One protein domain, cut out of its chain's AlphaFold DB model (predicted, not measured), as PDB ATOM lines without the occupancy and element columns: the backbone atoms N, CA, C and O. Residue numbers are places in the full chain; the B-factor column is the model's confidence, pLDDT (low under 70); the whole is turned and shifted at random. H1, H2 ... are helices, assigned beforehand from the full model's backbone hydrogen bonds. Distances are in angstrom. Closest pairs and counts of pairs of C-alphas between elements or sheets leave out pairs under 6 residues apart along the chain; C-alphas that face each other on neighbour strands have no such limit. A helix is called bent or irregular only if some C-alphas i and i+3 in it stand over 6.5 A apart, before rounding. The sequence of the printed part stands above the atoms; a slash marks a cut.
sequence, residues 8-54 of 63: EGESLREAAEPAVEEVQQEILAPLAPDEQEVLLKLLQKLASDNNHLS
ATOM      1  N   GLU A   8      35.732  20.855  60.419       98.31
ATOM      2  CA  GLU A   8      37.145  20.523  60.237       98.31
ATOM      3  C   GLU A   8      37.550  20.642  58.763       98.31
ATOM      4  O   GLU A   8      38.648  21.103  58.461       98.31
ATOM      5  N   GLY A   9      36.651  20.274  57.844       98.12
ATOM      6  CA  GLY A   9      36.853  20.431  56.405       98.12
ATOM      7  C   GLY A   9      36.920  21.894  55.959       98.12
ATOM      8  O   GLY A   9      37.784  22.233  55.156       98.12
ATOM      9  N   GLU A  10      36.053  22.759  56.491       98.12
ATOM     10  CA  GLU A  10      36.119  24.213  56.259       98.12
ATOM     11  C   GLU A  10      37.445  24.780  56.779       98.12
ATOM     12  O   GLU A  10      38.168  25.432  56.034       98.12
ATOM     13  N   SER A  11      37.827  24.428  58.012       98.19
ATOM     14  CA  SER A  11      39.076  24.904  58.630       98.19
ATOM     15  C   SER A  11      40.317  24.478  57.835       98.19
ATOM     16  O   SER A  11      41.263  25.246  57.676       98.19
ATOM     17  N   LEU A  12      40.319  23.247  57.308       98.19
ATOM     18  CA  LEU A  12      41.387  22.760  56.434       98.19
ATOM     19  C   LEU A  12      41.431  23.527  55.106       98.19
ATOM     20  O   LEU A  12      42.521  23.822  54.619       98.19
ATOM     21  N   ARG A  13      40.269  23.843  54.519       97.44
ATOM     22  CA  ARG A  13      40.185  24.625  53.278       97.44
ATOM     23  C   ARG A  13      40.768  26.021  53.483       97.44
ATOM     24  O   ARG A  13      41.650  26.410  52.727       97.44
ATOM     25  N   GLU A  14      40.338  26.713  54.535       98.06
ATOM     26  CA  GLU A  14      40.824  28.052  54.895       98.06
ATOM     27  C   GLU A  14      42.339  28.066  55.139       98.06
ATOM     28  O   GLU A  14      43.032  28.983  54.711       98.06
ATOM     29  N   ALA A  15      42.884  27.023  55.774       98.19
ATOM     30  CA  ALA A  15      44.325  26.908  55.995       98.19
ATOM     31  C   ALA A  15      45.127  26.683  54.699       98.19
ATOM     32  O   ALA A  15      46.299  27.052  54.634       98.19
ATOM     33  N   ALA A  16      44.525  26.061  53.680       97.94
ATOM     34  CA  ALA A  16      45.184  25.744  52.416       97.94
ATOM     35  C   ALA A  16      45.056  26.858  51.361       97.94
ATOM     36  O   ALA A  16      45.944  26.990  50.519       97.94
ATOM     37  N   GLU A  17      43.978  27.648  51.401       97.81
ATOM     38  CA  GLU A  17      43.676  28.708  50.425       97.81
ATOM     39  C   GLU A  17      44.859  29.659  50.148       97.81
ATOM     40  O   GLU A  17      45.176  29.840  48.970       97.81
ATOM     41  N   PRO A  18      45.591  30.186  51.154       98.19
ATOM     42  CA  PRO A  18      46.696  31.114  50.900       98.19
ATOM     43  C   PRO A  18      47.839  30.501  50.082       98.19
ATOM     44  O   PRO A  18      48.351  31.131  49.163       98.19
ATOM     45  N   ALA A  19      48.215  29.252  50.378       98.00
ATOM     46  CA  ALA A  19      49.283  28.563  49.653       98.00
ATOM     47  C   ALA A  19      48.871  28.242  48.207       98.00
ATOM     48  O   ALA A  19      49.697  28.244  47.296       98.00
ATOM     49  N   VAL A  20      47.581  27.970  47.983       97.75
ATOM     50  CA  VAL A  20      47.038  27.775  46.634       97.75
ATOM     51  C   VAL A  20      47.070  29.084  45.848       97.75
ATOM     52  O   VAL A  20      47.467  29.071  44.684       97.75
ATOM     53  N   GLU A  21      46.677  30.198  46.466       97.44
ATOM     54  CA  GLU A  21      46.699  31.518  45.832       97.44
ATOM     55  C   GLU A  21      48.124  31.942  45.452       97.44
ATOM     56  O   GLU A  21      48.353  32.360  44.318       97.44
ATOM     57  N   GLU A  22      49.093  31.757  46.352       98.31
ATOM     58  CA  GLU A  22      50.510  32.046  46.100       98.31
ATOM     59  C   GLU A  22      51.025  31.288  44.869       98.31
ATOM     60  O   GLU A  22      51.526  31.892  43.921       98.31
ATOM     61  N   VAL A  23      50.805  29.973  44.817       98.12
ATOM     62  CA  VAL A  23      51.235  29.144  43.681       98.12
ATOM     63  C   VAL A  23      50.528  29.549  42.384       98.12
ATOM     64  O   VAL A  23      51.147  29.561  41.320       98.12
ATOM     65  N   GLN A  24      49.239  29.897  42.437       97.12
ATOM     66  CA  GLN A  24      48.516  30.381  41.255       97.12
ATOM     67  C   GLN A  24      49.116  31.684  40.721       97.12
ATOM     68  O   GLN A  24      49.280  31.822  39.506       97.12
ATOM     69  N   GLN A  25      49.481  32.611  41.608       97.19
ATOM     70  CA  GLN A  25      50.146  33.855  41.228       97.19
ATOM     71  C   GLN A  25      51.523  33.584  40.613       97.19
ATOM     72  O   GLN A  25      51.824  34.125  39.552       97.19
ATOM     73  N   GLU A  26      52.330  32.705  41.211       98.19
ATOM     74  CA  GLU A  26      53.655  32.341  40.690       98.19
ATOM     75  C   GLU A  26      53.594  31.694  39.302       98.19
ATOM     76  O   GLU A  26      54.391  32.032  38.425       98.19
ATOM     77  N   ILE A  27      52.634  30.792  39.075       97.62
ATOM     78  CA  ILE A  27      52.442  30.125  37.779       97.62
ATOM     79  C   ILE A  27      52.081  31.135  36.683       97.62
ATOM     80  O   ILE A  27      52.533  30.995  35.545       97.62
ATOM     81  N   LEU A  28      51.260  32.138  37.009       97.88
ATOM     82  CA  LEU A  28      50.782  33.139  36.053       97.88
ATOM     83  C   LEU A  28      51.744  34.321  35.873       97.88
ATOM     84  O   LEU A  28      51.689  34.981  34.837       97.88
ATOM     85  N   ALA A  29      52.635  34.572  36.836       98.06
ATOM     86  CA  ALA A  29      53.543  35.721  36.856       98.06
ATOM     87  C   ALA A  29      54.362  35.953  35.567       98.06
ATOM     88  O   ALA A  29      54.586  37.117  35.231       98.06
ATOM     89  N   PRO A  30      54.811  34.922  34.818       97.94
ATOM     90  CA  PRO A  30      55.562  35.136  33.579       97.94
ATOM     91  C   PRO A  30      54.725  35.633  32.393       97.94
ATOM     92  O   PRO A  30      55.303  36.042  31.388       97.94
ATOM     93  N   LEU A  31      53.395  35.548  32.471       98.31
ATOM     94  CA  LEU A  31      52.481  35.852  31.372       98.31
ATOM     95  C   LEU A  31      51.981  37.296  31.457       98.31
ATOM     96  O   LEU A  31      51.654  37.786  32.543       98.31
ATOM     97  N   ALA A  32      51.849  37.954  30.306       98.31
ATOM     98  CA  ALA A  32      51.149  39.230  30.225       98.31
ATOM     99  C   ALA A  32      49.662  39.065  30.620       98.31
ATOM    100  O   ALA A  32      49.112  37.965  30.512       98.31
ATOM    101  N   PRO A  33      48.974  40.125  31.089       97.38
ATOM    102  CA  PRO A  33      47.597  40.006  31.580       97.38
ATOM    103  C   PRO A  33      46.607  39.384  30.580       97.38
ATOM    104  O   PRO A  33      45.718  38.629  30.968       97.38
ATOM    105  N   ASP A  34      46.773  39.664  29.290       98.06
ATOM    106  CA  ASP A  34      45.989  39.076  28.203       98.06
ATOM    107  C   ASP A  34      46.315  37.589  27.984       98.06
ATOM    108  O   ASP A  34      45.412  36.775  27.785       98.06
ATOM    109  N   GLU A  35      47.586  37.201  28.092       98.50
ATOM    110  CA  GLU A  35      48.022  35.802  28.025       98.50
ATOM    111  C   GLU A  35      47.511  34.974  29.216       98.50
ATOM    112  O   GLU A  35      47.088  33.828  29.032       98.50
ATOM    113  N   GLN A  36      47.478  35.552  30.424       98.25
ATOM    114  CA  GLN A  36      46.871  34.921  31.602       98.25
ATOM    115  C   GLN A  36      45.386  34.633  31.362       98.25
ATOM    116  O   GLN A  36      44.916  33.519  31.604       98.25
ATOM    117  N   GLU A  37      44.648  35.611  30.828       97.50
ATOM    118  CA  GLU A  37      43.228  35.452  30.513       97.50
ATOM    119  C   GLU A  37      43.002  34.342  29.473       97.50
ATOM    120  O   GLU A  37      42.085  33.524  29.613       97.50
ATOM    121  N   VAL A  38      43.852  34.268  28.443       98.19
ATOM    122  CA  VAL A  38      43.802  33.202  27.434       98.19
ATOM    123  C   VAL A  38      44.055  31.833  28.068       98.19
ATOM    124  O   VAL A  38      43.279  30.904  27.823       98.19
ATOM    125  N   LEU A  39      45.088  31.692  28.902       97.88
ATOM    126  CA  LEU A  39      45.396  30.429  29.575       97.88
ATOM    127  C   LEU A  39      44.230  29.966  30.457       97.88
ATOM    128  O   LEU A  39      43.803  28.815  30.352       97.88
ATOM    129  N   LEU A  40      43.668  30.861  31.273       96.88
ATOM    130  CA  LEU A  40      42.530  30.550  32.141       96.88
ATOM    131  C   LEU A  40      41.300  30.109  31.335       96.88
ATOM    132  O   LEU A  40      40.654  29.120  31.689       96.88
ATOM    133  N   LYS A  41      41.008  30.764  30.202       97.19
ATOM    134  CA  LYS A  41      39.927  30.348  29.289       97.19
ATOM    135  C   LYS A  41      40.149  28.942  28.732       97.19
ATOM    136  O   LYS A  41      39.201  28.158  28.654       97.19
ATOM    137  N   LEU A  42      41.380  28.608  28.347       96.94
ATOM    138  CA  LEU A  42      41.714  27.280  27.828       96.94
ATOM    139  C   LEU A  42      41.599  26.204  28.914       96.94
ATOM    140  O   LEU A  42      40.990  25.166  28.661       96.94
ATOM    141  N   LEU A  43      42.107  26.461  30.122       94.62
ATOM    142  CA  LEU A  43      41.972  25.549  31.263       94.62
ATOM    143  C   LEU A  43      40.498  25.307  31.616       94.62
ATOM    144  O   LEU A  43      40.093  24.158  31.787       94.62
ATOM    145  N   GLN A  44      39.674  26.359  31.633       91.94
ATOM    146  CA  GLN A  44      38.235  26.242  31.870       91.94
ATOM    147  C   GLN A  44      37.540  25.415  30.783       91.94
ATOM    148  O   GLN A  44      36.697  24.572  31.101       91.94
ATOM    149  N   LYS A  45      37.889  25.625  29.508       91.00
ATOM    150  CA  LYS A  45      37.351  24.832  28.395       91.00
ATOM    151  C   LYS A  45      37.713  23.357  28.551       91.00
ATOM    152  O   LYS A  45      36.826  22.515  28.497       91.00
ATOM    153  N   LEU A  46      38.983  23.050  28.818       90.12
ATOM    154  CA  LEU A  46      39.446  21.677  29.027       90.12
ATOM    155  C   LEU A  46      38.756  21.010  30.217       90.12
ATOM    156  O   LEU A  46      38.371  19.851  30.109       90.12
ATOM    157  N   ALA A  47      38.579  21.719  31.332       86.75
ATOM    158  CA  ALA A  47      37.868  21.190  32.492       86.75
ATOM    159  C   ALA A  47      36.389  20.929  32.171       86.75
ATOM    160  O   ALA A  47      35.881  19.850  32.453       86.75
ATOM    161  N   SER A  48      35.711  21.887  31.537       84.50
ATOM    162  CA  SER A  48      34.282  21.787  31.201       84.50
ATOM    163  C   SER A  48      34.012  20.676  30.193       84.50
ATOM    164  O   SER A  48      33.093  19.881  30.386       84.50
ATOM    165  N   ASP A  49      34.849  20.583  29.160       83.00
ATOM    166  CA  ASP A  49      34.768  19.522  28.172       83.00
ATOM    167  C   ASP A  49      35.139  18.197  28.849       83.00
ATOM    168  O   ASP A  49      34.320  17.298  28.896       83.00
ATOM    169  N   ASN A  50      36.273  18.045  29.526       80.25
ATOM    170  CA  ASN A  50      36.618  16.746  30.123       80.25
ATOM    171  C   ASN A  50      35.701  16.312  31.283       80.25
ATOM    172  O   ASN A  50      35.669  15.126  31.614       80.25
ATOM    173  N   ASN A  51      34.899  17.206  31.864       67.62
ATOM    174  CA  ASN A  51      33.903  16.843  32.873       67.62
ATOM    175  C   ASN A  51      32.853  15.842  32.359       67.62
ATOM    176  O   ASN A  51      32.355  15.058  33.164       67.62
ATOM    177  N   HIS A  52      32.548  15.794  31.052       61.03
ATOM    178  CA  HIS A  52      31.666  14.747  30.502       61.03
ATOM    179  C   HIS A  52      32.352  13.374  30.395       61.03
ATOM    180  O   HIS A  52      31.668  12.355  30.309       61.03
ATOM    181  N   LEU A  53      33.690  13.341  30.414       60.38
ATOM    182  CA  LEU A  53      34.513  12.124  30.447       60.38
ATOM    183  C   LEU A  53      34.866  11.699  31.885       60.38
ATOM    184  O   LEU A  53      35.301  10.569  32.116       60.38
ATOM    185  N   SER A  54      34.677  12.592  32.859       56.91
ATOM    186  CA  SER A  54      34.888  12.337  34.283       56.91
ATOM    187  C   SER A  54      33.754  11.495  34.881       56.91
ATOM    188  O   SER A  54      32.581  11.654  34.553       56.91
TER     189      SER A  54
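What this domain is: This is residues 8 to 54 of the 63 residues of an uncharacterized protein of Halomonas alkaliantarctica (UniProt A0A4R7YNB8). Two long helices, H1 and H2, come together near a corner as an open V, with the end of H1 and the beginning of H2 joined by a tight link and the far ends of both standing free. The first side of the V is itself bent, with H1a set at 47 degrees to H1b. The printed part has 47 residues, with two named helices in the order H1, H2 and no named strand, and its class is all helix. It is only just loose, close to extended, with a radius of gyration of the C-alphas of 14.0 A, and it is flat, spanning 35 by 31 by 10 A.

How they stand to each other: H1, residues 8 to 28, was assigned as one helix by its hydrogen bonds, but it is bent: C-alphas 15 and 18 are 7.0 A apart. Its arms are H1a, residues 8 to 15, and H1b, residues 18 to 28, at a steep tilt of 47 degrees. H1b and H2, residues 33 to 50, are close but not clearly touching; their closest C-alphas, those of Leu 28 and Gln 36, are 6.2 A apart. They run opposite ways at a steep tilt of 69 degrees, only just short of about perpendicular. H1a and H2 are apart. In H1a, H1b and H2 every O i to N i+4 pair is within hydrogen-bond range.

Where its parts are: H1a begins at C-alpha 8, (37.145, 20.523, 60.237), and measures 10.5 A from first to last C-alpha. H1b measures 15.5 A and ends at C-alpha 28, (50.782, 33.139, 36.053). H2 measures 25.8 A and ends at C-alpha 50, (36.618, 16.746, 30.123).

The domain as a whole: The two C-alphas farthest apart, those of Glu 8 and Asp 34, are 38.1 A apart. Residues 8 to 26 and 41 to 54 stand free. The printed part has no cut, and the link from H1 to H2 is tight. The mean pLDDT of the printed part is 93.1, and residues 51 to 54 are under 70.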